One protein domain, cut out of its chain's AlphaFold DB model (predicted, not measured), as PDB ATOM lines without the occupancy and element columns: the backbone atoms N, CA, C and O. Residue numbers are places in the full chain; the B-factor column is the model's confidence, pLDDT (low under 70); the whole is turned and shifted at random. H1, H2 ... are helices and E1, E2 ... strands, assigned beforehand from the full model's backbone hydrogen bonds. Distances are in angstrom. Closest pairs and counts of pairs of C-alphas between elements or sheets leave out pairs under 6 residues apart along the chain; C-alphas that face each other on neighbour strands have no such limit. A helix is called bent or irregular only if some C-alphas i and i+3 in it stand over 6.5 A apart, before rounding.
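What this domain is: This is residues 183 to 203 and 221 to 305 of the 362 residues of an uncharacterized protein of Rhizobium jaguaris (UniProt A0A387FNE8). A two-strand hairpin, E1 and E2, lies at the rim of a cluster of five helices that has H4 in its middle. H2 and H3 pack on opposite sides of H4, H3 near its first end, while H5 fits between H4 and H1, and the first half of H1 also packs on H2. The printed part has 106 residues, with H1, H2, H3, H4, E1, E2 and H5 in that order along the chain; the class is mostly helix, and the small sheet, in the order E1 - E2, is antiparallel. It is compact, with a radius of gyration of the C-alphas of 13.6 A and spans of 40 by 34 by 21 A.

Where its parts are: Strand E1 is residues 288 to 290, 6.2 A long, and E2 is residues 293 to 295, 6.5 A. H5, residues 297 to 304, measures 11.9 A and ends at C-alpha 304 (184.966, 150.517, 198.018). H4 is residues 260 to 277, 25.8 A, and H3 is residues 249 to 256, 11.3 A. H2, the longest helix by residues, is residues 221 to 242, 30.7 A, with a kink of 33 degrees near residue 236. H1, residues 183 to 203, 30.4 A, begins at C-alpha 183 (186.560, 142.789, 193.416). H2 and H3 are irregular: C-alphas 233 and 236 are 6.6 A apart, only just irregular, and C-alphas 250 and 253 are 7.3 A apart.

How they stand to each other: E1 and E2 form an antiparallel hairpin, their directions at 173 degrees, with N 290 and O 293 2.9 A apart and N 293 and O 290 3.0 A apart, both within hydrogen-bond range. A tight link of one residue joins E2 to H5. H4, the hub, touches H5 with residues 264 to 272 alone, at a steep tilt of 58 degrees; the closest C-alphas, of Ala 268 and Gly 300, are 3.9 A apart. H4 touches H2 at a steep tilt of 42 degrees, closest at the C-alphas of Ile 228 and Ser 276, 4.7 A. H3 and H4 form a helical hairpin at a shallow tilt of 27 degrees, closest at the C-alphas of Gly 256 and Gln 263, 5.0 A. H1 touches H5 at a shallow tilt of 27 degrees, opposite ways, closest at the C-alphas of Ala 185 and Leu 304, 5.8 A. H1 touches H2 with residues 184 to 192 alone, at a tilt of 36 degrees, only just steep; the closest C-alphas, of Leu 188 and Arg 230, are 6.3 A apart. H1 and H4 are apart. In H1 and H4 every O i to N i+4 pair is within hydrogen-bond range; in H2 16 of 18 are, in H3 2 of 4, in H5 3 of 4.

The domain as a whole: The two C-alphas farthest apart, of Leu 202 and Lys 258, are 40.6 A apart. Residues 204 to 220 are not printed, and C-alphas 203 and 221 are 18.7 A apart across this cut. Of the links that are printed whole, none is long. Mean pLDDT of the printed part is 86.1, and it is under 70 at residues 202 to 203, 244 and 286 to 293.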
ATOM      1  N   LYS A 183     187.277 143.655 194.360       93.81
ATOM      2  CA  LYS A 183     186.560 142.789 193.416       93.81
ATOM      3  C   LYS A 183     185.138 142.506 193.901       93.81
ATOM      4  O   LYS A 183     184.202 142.702 193.137       93.81
ATOM      5  N   GLU A 184     184.978 142.096 195.154       94.44
ATOM      6  CA  GLU A 184     183.660 141.786 195.714       94.44
ATOM      7  C   GLU A 184     182.777 143.042 195.823       94.44
ATOM      8  O   GLU A 184     181.605 142.996 195.451       94.44
ATOM      9  N   ALA A 185     183.356 144.187 196.203       95.75
ATOM     10  CA  ALA A 185     182.669 145.479 196.186       95.75
ATOM     11  C   ALA A 185     182.196 145.871 194.775       95.75
ATOM     12  O   ALA A 185     181.069 146.328 194.608       95.75
ATOM     13  N   ARG A 186     183.015 145.641 193.736       95.38
ATOM     14  CA  ARG A 186     182.613 145.874 192.334       95.38
ATOM     15  C   ARG A 186     181.459 144.989 191.902       95.38
ATOM     16  O   ARG A 186     180.593 145.458 191.170       95.38
ATOM     17  N   ASP A 187     181.458 143.729 192.315       94.69
ATOM     18  CA  ASP A 187     180.375 142.811 191.974       94.69
ATOM     19  C   ASP A 187     179.062 143.237 192.654       94.69
ATOM     20  O   ASP A 187     178.019 143.227 192.003       94.69
ATOM     21  N   LEU A 188     179.114 143.692 193.915       95.69
ATOM     22  CA  LEU A 188     177.960 144.286 194.603       95.69
ATOM     23  C   LEU A 188     177.482 145.575 193.915       95.69
ATOM     24  O   LEU A 188     176.303 145.699 193.603       95.69
ATOM     25  N   TYR A 189     178.393 146.505 193.616       95.00
ATOM     26  CA  TYR A 189     178.067 147.765 192.939       95.00
ATOM     27  C   TYR A 189     177.412 147.542 191.568       95.00
ATOM     28  O   TYR A 189     176.425 148.188 191.220       95.00
ATOM     29  N   ARG A 190     177.930 146.591 190.779       92.94
ATOM     30  CA  ARG A 190     177.341 146.214 189.484       92.94
ATOM     31  C   ARG A 190     175.941 145.645 189.638       92.94
ATOM     32  O   ARG A 190     175.084 145.963 188.819       92.94
ATOM     33  N   LEU A 191     175.713 144.813 190.652       91.81
ATOM     34  CA  LEU A 191     174.388 144.268 190.926       91.81
ATOM     35  C   LEU A 191     173.401 145.398 191.241       91.81
ATOM     36  O   LEU A 191     172.363 145.470 190.601       91.81
ATOM     37  N   ILE A 192     173.766 146.325 192.129       91.12
ATOM     38  CA  ILE A 192     172.957 147.501 192.489       91.12
ATOM     39  C   ILE A 192     172.630 148.356 191.252       91.12
ATOM     40  O   ILE A 192     171.465 148.565 190.922       91.12
ATOM     41  N   THR A 193     173.654 148.786 190.514       88.69
ATOM     42  CA  THR A 193     173.487 149.704 189.371       88.69
ATOM     43  C   THR A 193     172.762 149.082 188.181       88.69
ATOM     44  O   THR A 193     171.993 149.765 187.509       88.69
ATOM     45  N   THR A 194     172.949 147.785 187.920       87.19
ATOM     46  CA  THR A 194     172.194 147.091 186.861       87.19
ATOM     47  C   THR A 194     170.696 147.131 187.157       87.19
ATOM     48  O   THR A 194     169.901 147.376 186.252       87.19
ATOM     49  N   GLN A 195     170.311 146.947 188.422       83.50
ATOM     50  CA  GLN A 195     168.907 146.936 188.838       83.50
ATOM     51  C   GLN A 195     168.283 148.326 188.802       83.50
ATOM     52  O   GLN A 195     167.171 148.492 188.301       83.50
ATOM     53  N   GLU A 196     169.028 149.335 189.247       81.06
ATOM     54  CA  GLU A 196     168.617 150.734 189.159       81.06
ATOM     55  C   GLU A 196     168.338 151.149 187.701       81.06
ATOM     56  O   GLU A 196     167.293 151.730 187.397       81.06
ATOM     57  N   VAL A 197     169.231 150.786 186.770       78.75
ATOM     58  CA  VAL A 197     169.054 151.055 185.334       78.75
ATOM     59  C   VAL A 197     167.848 150.300 184.775       78.75
ATOM     60  O   VAL A 197     167.027 150.904 184.081       78.75
ATOM     61  N   SER A 198     167.701 149.007 185.085       78.69
ATOM     62  CA  SER A 198     166.547 148.214 184.643       78.69
ATOM     63  C   SER A 198     165.220 148.824 185.103       78.69
ATOM     64  O   SER A 198     164.285 148.902 184.309       78.69
ATOM     65  N   ARG A 199     165.140 149.332 186.340       74.44
ATOM     66  CA  ARG A 199     163.936 150.003 186.849       74.44
ATOM     67  C   ARG A 199     163.670 151.347 186.184       74.44
ATOM     68  O   ARG A 199     162.529 151.586 185.802       74.44
ATOM     69  N   ARG A 200     164.695 152.183 185.975       71.94
ATOM     70  CA  ARG A 200     164.539 153.466 185.262       71.94
ATOM     71  C   ARG A 200     163.998 153.268 183.845       71.94
ATOM     72  O   ARG A 200     163.110 153.999 183.417       71.94
ATOM     73  N   VAL A 201     164.477 152.246 183.134       71.31
ATOM     74  CA  VAL A 201     163.978 151.900 181.791       71.31
ATOM     75  C   VAL A 201     162.509 151.460 181.826       71.31
ATOM     76  O   VAL A 201     161.747 151.822 180.932       71.31
ATOM     77  N   LEU A 202     162.094 150.718 182.858       68.19
ATOM     78  CA  LEU A 202     160.703 150.285 183.034       68.19
ATOM     79  C   LEU A 202     159.768 151.436 183.452       68.19
ATOM     80  O   LEU A 202     158.622 151.470 183.005       68.19
ATOM     81  N   SER A 203     160.238 152.382 184.273       65.50
ATOM     82  CA  SER A 203     159.440 153.519 184.753       65.50
ATOM     83  C   SER A 203     159.249 154.620 183.707       65.50
ATOM     84  O   SER A 203     158.210 155.271 183.700       65.50
ATOM     85  N   ASP A 221     162.727 139.775 194.830       86.56
ATOM     86  CA  ASP A 221     163.051 139.149 196.109       86.56
ATOM     87  C   ASP A 221     164.380 138.390 196.017       86.56
ATOM     88  O   ASP A 221     165.214 138.471 196.926       86.56
ATOM     89  N   SER A 222     164.629 137.714 194.892       89.19
ATOM     90  CA  SER A 222     165.902 137.036 194.619       89.19
ATOM     91  C   SER A 222     167.070 138.024 194.532       89.19
ATOM     92  O   SER A 222     168.097 137.835 195.186       89.19
ATOM     93  N   ILE A 223     166.894 139.137 193.816       89.88
ATOM     94  CA  ILE A 223     167.907 140.200 193.717       89.88
ATOM     95  C   ILE A 223     168.177 140.836 195.075       89.88
ATOM     96  O   ILE A 223     169.336 141.014 195.456       89.88
ATOM     97  N   LYS A 224     167.117 141.194 195.811       92.31
ATOM     98  CA  LYS A 224     167.246 141.807 197.133       92.31
ATOM     99  C   LYS A 224     168.001 140.873 198.076       92.31
ATOM    100  O   LYS A 224     168.909 141.320 198.775       92.31
ATOM    101  N   THR A 225     167.692 139.577 198.033       94.75
ATOM    102  CA  THR A 225     168.407 138.540 198.789       94.75
ATOM    103  C   THR A 225     169.883 138.467 198.390       94.75
ATOM    104  O   THR A 225     170.752 138.462 199.260       94.75
ATOM    105  N   GLU A 226     170.200 138.496 197.091       95.38
ATOM    106  CA  GLU A 226     171.588 138.461 196.620       95.38
ATOM    107  C   GLU A 226     172.395 139.696 197.063       95.38
ATOM    108  O   GLU A 226     173.559 139.568 197.464       95.38
ATOM    109  N   ILE A 227     171.787 140.887 197.033       95.62
ATOM    110  CA  ILE A 227     172.393 142.132 197.527       95.62
ATOM    111  C   ILE A 227     172.681 142.027 199.031       95.62
ATOM    112  O   ILE A 227     173.811 142.298 199.448       95.62
ATOM    113  N   ILE A 228     171.703 141.577 199.828       96.75
ATOM    114  CA  ILE A 228     171.850 141.375 201.278       96.75
ATOM    115  C   ILE A 228     173.004 140.410 201.570       96.75
ATOM    116  O   ILE A 228     173.878 140.705 202.388       96.75
ATOM    117  N   ASP A 229     173.046 139.272 200.878       96.94
ATOM    118  CA  ASP A 229     174.066 138.247 201.088       96.94
ATOM    119  C   ASP A 229     175.473 138.740 200.732       96.94
ATOM    120  O   ASP A 229     176.442 138.428 201.429       96.94
ATOM    121  N   ARG A 230     175.611 139.521 199.655       97.00
ATOM    122  CA  ARG A 230     176.887 140.143 199.263       97.00
ATOM    123  C   ARG A 230     177.325 141.211 200.266       97.00
ATOM    124  O   ARG A 230     178.489 141.213 200.665       97.00
ATOM    125  N   ALA A 231     176.412 142.067 200.717       96.75
ATOM    126  CA  ALA A 231     176.704 143.090 201.719       96.75
ATOM    127  C   ALA A 231     177.134 142.471 203.061       96.75
ATOM    128  O   ALA A 231     178.159 142.870 203.612       96.75
ATOM    129  N   LYS A 232     176.441 141.420 203.529       96.88
ATOM    130  CA  LYS A 232     176.803 140.670 204.750       96.88
ATOM    131  C   LYS A 232     178.197 140.043 204.693       96.88
ATOM    132  O   LYS A 232     178.848 139.917 205.726       96.88
ATOM    133  N   ARG A 233     178.671 139.638 203.509       95.31
ATOM    134  CA  ARG A 233     180.046 139.129 203.334       95.31
ATOM    135  C   ARG A 233     181.095 140.237 203.322       95.31
ATOM    136  O   ARG A 233     182.191 140.039 203.845       95.31
ATOM    137  N   LEU A 234     180.769 141.392 202.743       95.38
ATOM    138  CA  LEU A 234     181.675 142.537 202.649       95.38
ATOM    139  C   LEU A 234     181.869 143.265 203.980       95.38
ATOM    140  O   LEU A 234     182.988 143.677 204.276       95.38
ATOM    141  N   GLN A 235     180.818 143.388 204.790       93.88
ATOM    142  CA  GLN A 235     180.828 144.141 206.047       93.88
ATOM    143  C   GLN A 235     181.949 143.746 207.034       93.88
ATOM    144  O   GLN A 235     182.733 144.622 207.398       93.88
ATOM    145  N   PRO A 236     182.143 142.466 207.423       93.19
ATOM    146  CA  PRO A 236     183.221 142.108 208.353       93.19
ATOM    147  C   PRO A 236     184.620 142.375 207.775       93.19
ATOM    148  O   PRO A 236     185.548 142.713 208.505       93.19
ATOM    149  N   ARG A 237     184.784 142.262 206.450       93.06
ATOM    150  CA  ARG A 237     186.052 142.568 205.767       93.06
ATOM    151  C   ARG A 237     186.319 144.071 205.738       93.06
ATOM    152  O   ARG A 237     187.467 144.490 205.855       93.06
ATOM    153  N   PHE A 238     185.271 144.873 205.573       93.31
ATOM    154  CA  PHE A 238     185.352 146.326 205.654       93.31
ATOM    155  C   PHE A 238     185.817 146.761 207.051       93.31
ATOM    156  O   PHE A 238     186.776 147.523 207.162       93.31
ATOM    157  N   GLU A 239     185.221 146.210 208.111       91.88
ATOM    158  CA  GLU A 239     185.599 146.513 209.498       91.88
ATOM    159  C   GLU A 239     187.044 146.105 209.825       91.88
ATOM    160  O   GLU A 239     187.740 146.831 210.538       91.88
ATOM    161  N   GLU A 240     187.524 144.986 209.268       89.94
ATOM    162  CA  GLU A 240     188.921 144.550 209.401       89.94
ATOM    163  C   GLU A 240     189.908 145.545 208.761       89.94
ATOM    164  O   GLU A 240     191.000 145.757 209.288       89.94
ATOM    165  N   ILE A 241     189.540 146.160 207.629       89.19
ATOM    166  CA  ILE A 241     190.422 147.051 206.858       89.19
ATOM    167  C   ILE A 241     190.402 148.486 207.396       89.19
ATOM    168  O   ILE A 241     191.463 149.094 207.539       89.19
ATOM    169  N   PHE A 242     189.217 149.038 207.662       86.19
ATOM    170  CA  PHE A 242     189.035 150.468 207.941       86.19
ATOM    171  C   PHE A 242     188.878 150.800 209.428       86.19
ATOM    172  O   PHE A 242     188.872 151.974 209.788       86.19
ATOM    173  N   ALA A 243     188.841 149.775 210.291       77.44
ATOM    174  CA  ALA A 243     188.528 149.876 211.715       77.44
ATOM    175  C   ALA A 243     187.088 150.386 211.971       77.44
ATOM    176  O   ALA A 243     186.496 151.087 211.155       77.44
ATOM    177  N   PRO A 244     186.471 150.058 213.119       65.44
ATOM    178  CA  PRO A 244     185.031 150.245 213.315       65.44
ATOM    179  C   PRO A 244     184.587 151.697 213.555       65.44
ATOM    180  O   PRO A 244     183.427 151.903 213.919       65.44
ATOM    181  N   LYS A 245     185.457 152.702 213.383       71.19
ATOM    182  CA  LYS A 245     185.144 154.099 213.715       71.19
ATOM    183  C   LYS A 245     183.926 154.556 212.900       71.19
ATOM    184  O   LYS A 245     183.991 154.661 211.682       71.19
ATOM    185  N   SER A 246     182.798 154.766 213.575       74.31
ATOM    186  CA  SER A 246     181.572 155.293 212.975       74.31
ATOM    187  C   SER A 246     181.570 156.808 213.081       74.31
ATOM    188  O   SER A 246     181.706 157.344 214.182       74.31
ATOM    189  N   VAL A 247     181.375 157.477 211.952       86.25
ATOM    190  CA  VAL A 247     180.975 158.884 211.908       86.25
ATOM    191  C   VAL A 247     179.456 158.901 211.765       86.25
ATOM    192  O   VAL A 247     178.920 158.166 210.933       86.25
ATOM    193  N   ALA A 248     178.772 159.679 212.604       86.62
ATOM    194  CA  ALA A 248     177.329 159.858 212.496       86.62
ATOM    195  C   ALA A 248     176.987 160.561 211.171       86.62
ATOM    196  O   ALA A 248     177.799 161.339 210.667       86.62
ATOM    197  N   VAL A 249     175.818 160.276 210.593       85.25
ATOM    198  CA  VAL A 249     175.432 160.807 209.271       85.25
ATOM    199  C   VAL A 249     175.451 162.337 209.263       85.25
ATOM    200  O   VAL A 249     175.911 162.961 208.311       85.25
ATOM    201  N   GLU A 250     175.033 162.949 210.368       84.44
ATOM    202  CA  GLU A 250     174.975 164.399 210.557       84.44
ATOM    203  C   GLU A 250     176.361 165.062 210.502       84.44
ATOM    204  O   GLU A 250     176.481 166.249 210.191       84.44
ATOM    205  N   ASP A 251     177.418 164.295 210.774       88.06
ATOM    206  CA  ASP A 251     178.796 164.775 210.814       88.06
ATOM    207  C   ASP A 251     179.552 164.550 209.494       88.06
ATOM    208  O   ASP A 251     180.674 165.047 209.354       88.06
ATOM    209  N   TRP A 252     178.975 163.838 208.517       88.25
ATOM    210  CA  TRP A 252     179.662 163.485 207.265       88.25
ATOM    211  C   TRP A 252     180.197 164.700 206.521       88.25
ATOM    212  O   TRP A 252     181.369 164.711 206.153       88.25
ATOM    213  N   LEU A 253     179.390 165.755 206.381       84.56
ATOM    214  CA  LEU A 253     179.813 166.984 205.710       84.56
ATOM    215  C   LEU A 253     180.979 167.660 206.451       84.56
ATOM    216  O   LEU A 253     181.958 168.089 205.844       84.56
ATOM    217  N   THR A 254     180.901 167.724 207.782       86.56
ATOM    218  CA  THR A 254     181.939 168.346 208.617       86.56
ATOM    219  C   THR A 254     183.256 167.574 208.552       86.56
ATOM    220  O   THR A 254     184.331 168.181 208.546       86.56
ATOM    221  N   VAL A 255     183.184 166.240 208.506       86.44
ATOM    222  CA  VAL A 255     184.348 165.369 208.311       86.44
ATOM    223  C   VAL A 255     184.897 165.527 206.898       86.44
ATOM    224  O   VAL A 255     186.095 165.746 206.748       86.44
ATOM    225  N   GLY A 256     184.033 165.543 205.886       84.56
ATOM    226  CA  GLY A 256     184.374 165.724 204.477       84.56
ATOM    227  C   GLY A 256     185.178 166.974 204.160       84.56
ATOM    228  O   GLY A 256     186.140 166.923 203.396       84.56
ATOM    229  N   LEU A 257     184.840 168.091 204.813       84.00
ATOM    230  CA  LEU A 257     185.576 169.353 204.683       84.00
ATOM    231  C   LEU A 257     187.044 169.251 205.133       84.00
ATOM    232  O   LEU A 257     187.858 170.089 204.748       84.00
ATOM    233  N   LYS A 258     187.387 168.261 205.964       88.06
ATOM    234  CA  LYS A 258     188.746 168.039 206.482       88.06
ATOM    235  C   LYS A 258     189.422 166.839 205.832       88.06
ATOM    236  O   LYS A 258     190.611 166.900 205.532       88.06
ATOM    237  N   ASP A 259     188.670 165.761 205.660       84.88
ATOM    238  CA  ASP A 259     189.128 164.488 205.132       84.88
ATOM    239  C   ASP A 259     187.994 163.805 204.351       84.88
ATOM    240  O   ASP A 259     187.155 163.081 204.894       84.88
ATOM    241  N   LEU A 260     188.001 164.022 203.036       86.62
ATOM    242  CA  LEU A 260     187.069 163.384 202.111       86.62
ATOM    243  C   LEU A 260     187.187 161.850 202.138       86.62
ATOM    244  O   LEU A 260     186.208 161.150 201.895       86.62
ATOM    245  N   ALA A 261     188.367 161.296 202.436       86.75
ATOM    246  CA  ALA A 261     188.525 159.849 202.517       86.75
ATOM    247  C   ALA A 261     187.817 159.284 203.756       86.75
ATOM    248  O   ALA A 261     187.189 158.231 203.660       86.75
ATOM    249  N   GLU A 262     187.876 159.984 204.891       88.31
ATOM    250  CA  GLU A 262     187.153 159.592 206.105       88.31
ATOM    251  C   GLU A 262     185.630 159.679 205.908       88.31
ATOM    252  O   GLU A 262     184.916 158.763 206.321       88.31
ATOM    253  N   GLN A 263     185.140 160.704 205.198       88.88
ATOM    254  CA  GLN A 263     183.732 160.793 204.794       88.88
ATOM    255  C   GLN A 263     183.316 159.588 203.931       88.88
ATOM    256  O   GLN A 263     182.378 158.877 204.286       88.88
ATOM    257  N   ASN A 264     184.053 159.300 202.854       89.06
ATOM    258  CA  ASN A 264     183.742 158.188 201.948       89.06
ATOM    259  C   ASN A 264     183.718 156.829 202.672       89.06
ATOM    260  O   ASN A 264     182.919 155.951 202.347       89.06
ATOM    261  N   VAL A 265     184.602 156.631 203.657       91.00
ATOM    262  CA  VAL A 265     184.617 155.419 204.492       91.00
ATOM    263  C   VAL A 265     183.365 155.349 205.370       91.00
ATOM    264  O   VAL A 265     182.777 154.275 205.495       91.00
ATOM    265  N   ALA A 266     182.928 156.466 205.955       91.00
ATOM    266  CA  ALA A 266     181.717 156.511 206.770       91.00
ATOM    267  C   ALA A 266     180.447 156.225 205.951       91.00
ATOM    268  O   ALA A 266     179.633 155.392 206.352       91.00
ATOM    269  N   GLU A 267     180.330 156.836 204.774       90.62
ATOM    270  CA  GLU A 267     179.251 156.585 203.815       90.62
ATOM    271  C   GLU A 267     179.206 155.117 203.379       90.62
ATOM    272  O   GLU A 267     178.155 154.474 203.393       90.62
ATOM    273  N   ALA A 268     180.363 154.547 203.034       93.19
ATOM    274  CA  ALA A 268     180.471 153.151 202.635       93.19
ATOM    275  C   ALA A 268     180.063 152.185 203.757       93.19
ATOM    276  O   ALA A 268     179.408 151.171 203.495       93.19
ATOM    277  N   LYS A 269     180.428 152.501 205.008       93.44
ATOM    278  CA  LYS A 269     180.007 151.734 206.186       93.44
ATOM    279  C   LYS A 269     178.487 151.728 206.308       93.44
ATOM    280  O   LYS A 269     177.889 150.660 206.412       93.44
ATOM    281  N   TYR A 270     177.879 152.907 206.253       92.19
ATOM    282  CA  TYR A 270     176.436 153.064 206.380       92.19
ATOM    283  C   TYR A 270     175.684 152.368 205.236       92.19
ATOM    284  O   TYR A 270     174.751 151.606 205.483       92.19
ATOM    285  N   ALA A 271     176.158 152.504 203.992       93.06
ATOM    286  CA  ALA A 271     175.622 151.763 202.851       93.06
ATOM    287  C   ALA A 271     175.662 150.241 203.087       93.06
ATOM    288  O   ALA A 271     174.669 149.550 202.862       93.06
ATOM    289  N   LEU A 272     176.778 149.699 203.587       94.88
ATOM    290  CA  LEU A 272     176.885 148.271 203.906       94.88
ATOM    291  C   LEU A 272     175.939 147.839 205.039       94.88
ATOM    292  O   LEU A 272     175.378 146.745 204.964       94.88
ATOM    293  N   GLU A 273     175.724 148.666 206.063       93.75
ATOM    294  CA  GLU A 273     174.778 148.397 207.159       93.75
ATOM    295  C   GLU A 273     173.324 148.346 206.661       93.75
ATOM    296  O   GLU A 273     172.585 147.404 206.966       93.75
ATOM    297  N   ARG A 274     172.923 149.295 205.812       93.31
ATOM    298  CA  ARG A 274     171.587 149.342 205.192       93.31
ATOM    299  C   ARG A 274     171.349 148.160 204.251       93.31
ATOM    300  O   ARG A 274     170.335 147.466 204.336       93.31
ATOM    301  N   LEU A 275     172.327 147.858 203.396       95.25
ATOM    302  CA  LEU A 275     172.243 146.728 202.469       95.25
ATOM    303  C   LEU A 275     172.225 145.377 203.194       95.25
ATOM    304  O   LEU A 275     171.465 144.489 202.817       95.25
ATOM    305  N   SER A 276     173.036 145.203 204.239       95.94
ATOM    306  CA  SER A 276     173.118 143.940 204.990       95.94
ATOM    307  C   SER A 276     171.901 143.684 205.885       95.94
ATOM    308  O   SER A 276     171.518 142.527 206.077       95.94
ATOM    309  N   SER A 277     171.268 144.737 206.407       94.12
ATOM    310  CA  SER A 277     170.018 144.648 207.175       94.12
ATOM    311  C   SER A 277     168.786 144.435 206.287       94.12
ATOM    312  O   SER A 277     167.752 143.975 206.769       94.12
ATOM    313  N   GLY A 278     168.895 144.701 204.980       92.44
ATOM    314  CA  GLY A 278     167.767 144.645 204.049       92.44
ATOM    315  C   GLY A 278     166.883 145.892 204.091       92.44
ATOM    316  O   GLY A 278     165.829 145.923 203.439       92.44
ATOM    317  N   GLU A 279     167.311 146.916 204.827       90.25
ATOM    318  CA  GLU A 279     166.648 148.206 204.938       90.25
ATOM    319  C   GLU A 279     167.001 149.097 203.739       90.25
ATOM    320  O   GLU A 279     167.639 150.130 203.860       90.25
ATOM    321  N   PHE A 280     166.613 148.670 202.544       89.44
ATOM    322  CA  PHE A 280     166.752 149.455 201.321       89.44
ATOM    323  C   PHE A 280     165.655 149.075 200.329       89.44
ATOM    324  O   PHE A 280     165.021 148.008 200.425       89.44
ATOM    325  N   SER A 281     165.460 149.947 199.348       85.31
ATOM    326  CA  SER A 281     164.593 149.734 198.199       85.31
ATOM    327  C   SER A 281     165.431 149.669 196.914       85.31
ATOM    328  O   SER A 281     166.503 150.260 196.819       85.31
ATOM    329  N   LEU A 282     164.982 148.883 195.930       83.50
ATOM    330  CA  LEU A 282     165.745 148.606 194.697       83.50
ATOM    331  C   LEU A 282     165.767 149.780 193.700       83.50
ATOM    332  O   LEU A 282     166.461 149.722 192.690       83.50
ATOM    333  N   ASP A 283     164.978 150.818 193.950       76.00
ATOM    334  CA  ASP A 283     165.036 152.110 193.265       76.00
ATOM    335  C   ASP A 283     166.146 153.022 193.808       76.00
ATOM    336  O   ASP A 283     166.473 153.994 193.135       76.00
ATOM    337  N   PHE A 284     166.748 152.686 194.960       79.19
ATOM    338  CA  PHE A 284     167.827 153.442 195.608       79.19
ATOM    339  C   PHE A 284     167.592 154.960 195.537       79.19
ATOM    340  O   PHE A 284     168.397 155.670 194.914       79.19
ATOM    341  N   PRO A 285     166.463 155.441 196.097       72.06
ATOM    342  CA  PRO A 285     166.186 156.864 196.158       72.06
ATOM    343  C   PRO A 285     167.250 157.543 197.016       72.06
ATOM    344  O   PRO A 285     167.965 156.884 197.781       72.06
ATOM    345  N   ASP A 286     167.340 158.857 196.892       66.69
ATOM    346  CA  ASP A 286     168.258 159.650 197.696       66.69
ATOM    347  C   ASP A 286     167.859 159.475 199.167       66.69
ATOM    348  O   ASP A 286     166.722 159.751 199.559       66.69
ATOM    349  N   GLU A 287     168.758 158.897 199.972       64.50
ATOM    350  CA  GLU A 287     168.457 158.636 201.385       64.50
ATOM    351  C   GLU A 287     168.568 159.923 202.207       64.50
ATOM    352  O   GLU A 287     167.884 160.069 203.223       64.50
ATOM    353  N   PHE A 288     169.390 160.868 201.739       64.75
ATOM    354  CA  PHE A 288     169.556 162.188 202.326       64.75
ATOM    355  C   PHE A 288     169.604 163.248 201.228       64.75
ATOM    356  O   PHE A 288     170.464 163.207 200.348       64.75
ATOM    357  N   GLU A 289     168.706 164.222 201.334       56.69
ATOM    358  CA  GLU A 289     168.723 165.457 200.559       56.69
ATOM    359  C   GLU A 289     168.905 166.601 201.564       56.69
ATOM    360  O   GLU A 289     167.965 167.043 202.227       56.69
ATOM    361  N   PHE A 290     170.153 167.023 201.764       59.91
ATOM    362  CA  PHE A 290     170.435 168.315 202.380       59.91
ATOM    363  C   PHE A 290     170.520 169.353 201.257       59.91
ATOM    364  O   PHE A 290     170.986 169.020 200.172       59.91
ATOM    365  N   ASP A 291     170.177 170.618 201.531       56.25
ATOM    366  CA  ASP A 291     170.186 171.725 200.544       56.25
ATOM    367  C   ASP A 291     171.490 171.852 199.716       56.25
ATOM    368  O   ASP A 291     171.522 172.538 198.696       56.25
ATOM    369  N   ILE A 292     172.581 171.224 200.164       61.06
ATOM    370  CA  ILE A 292     173.919 171.271 199.562       61.06
ATOM    371  C   ILE A 292     174.576 169.894 199.364       61.06
ATOM    372  O   ILE A 292     175.728 169.838 198.936       61.06
ATOM    373  N   TYR A 293     173.905 168.794 199.721       66.88
ATOM    374  CA  TYR A 293     174.502 167.460 199.696       66.88
ATOM    375  C   TYR A 293     173.436 166.378 199.486       66.88
ATOM    376  O   TYR A 293     172.573 166.158 200.337       66.88
ATOM    377  N   GLU A 294     173.536 165.715 198.339       76.00
ATOM    378  CA  GLU A 294     172.717 164.580 197.918       76.00
ATOM    379  C   GLU A 294     173.581 163.321 198.014       76.00
ATOM    380  O   GLU A 294     174.705 163.298 197.500       76.00
ATOM    381  N   TRP A 295     173.085 162.289 198.698       85.75
ATOM    382  CA  TRP A 295     173.816 161.035 198.862       85.75
ATOM    383  C   TRP A 295     172.943 159.806 198.664       85.75
ATOM    384  O   TRP A 295     171.801 159.735 199.133       85.75
ATOM    385  N   ARG A 296     173.533 158.793 198.018       87.88
ATOM    386  CA  ARG A 296     172.861 157.551 197.647       87.88
ATOM    387  C   ARG A 296     173.692 156.339 198.056       87.88
ATOM    388  O   ARG A 296     174.916 156.315 197.928       87.88
ATOM    389  N   ILE A 297     173.013 155.257 198.442       89.50
ATOM    390  CA  ILE A 297     173.647 153.970 198.787       89.50
ATOM    391  C   ILE A 297     174.675 153.487 197.736       89.50
ATOM    392  O   ILE A 297     175.748 153.021 198.141       89.50
ATOM    393  N   PRO A 298     174.413 153.555 196.409       90.81
ATOM    394  CA  PRO A 298     175.388 153.123 195.410       90.81
ATOM    395  C   PRO A 298     176.719 153.883 195.492       90.81
ATOM    396  O   PRO A 298     177.763 153.268 195.264       90.81
ATOM    397  N   ASP A 299     176.699 155.166 195.861       89.12
ATOM    398  CA  ASP A 299     177.891 156.020 195.927       89.12
ATOM    399  C   ASP A 299     178.835 155.553 197.042       89.12
ATOM    400  O   ASP A 299     180.025 155.328 196.803       89.12
ATOM    401  N   GLY A 300     178.284 155.229 198.218       90.06
ATOM    402  CA  GLY A 300     179.040 154.613 199.311       90.06
ATOM    403  C   GLY A 300     179.725 153.303 198.895       90.06
ATOM    404  O   GLY A 300     180.902 153.078 199.187       90.06
ATOM    405  N   ILE A 301     179.031 152.434 198.148       93.94
ATOM    406  CA  ILE A 301     179.624 151.175 197.662       93.94
ATOM    407  C   ILE A 301     180.671 151.425 196.575       93.94
ATOM    408  O   ILE A 301     181.685 150.721 196.534       93.94
ATOM    409  N   LEU A 302     180.476 152.425 195.713       91.62
ATOM    410  CA  LEU A 302     181.432 152.770 194.668       91.62
ATOM    411  C   LEU A 302     182.810 153.106 195.247       91.62
ATOM    412  O   LEU A 302     183.813 152.629 194.712       91.62
ATOM    413  N   HIS A 303     182.886 153.832 196.363       88.88
ATOM    414  CA  HIS A 303     184.163 154.152 197.010       88.88
ATOM    415  C   HIS A 303     184.983 152.905 197.382       88.88
ATOM    416  O   HIS A 303     186.215 152.909 197.302       88.88
ATOM    417  N   LEU A 304     184.317 151.790 197.691       91.31
ATOM    418  CA  LEU A 304     184.966 150.517 198.018       91.31
ATOM    419  C   LEU A 304     185.519 149.779 196.796       91.31
ATOM    420  O   LEU A 304     186.332 148.865 196.935       91.31
ATOM    421  N   THR A 305     185.094 150.147 195.590       89.88
ATOM    422  CA  THR A 305     185.462 149.445 194.353       89.88
ATOM    423  C   THR A 305     186.876 149.757 193.864       89.88
ATOM    424  O   THR A 305     187.413 149.023 193.029       89.88
TER     425      THR A 305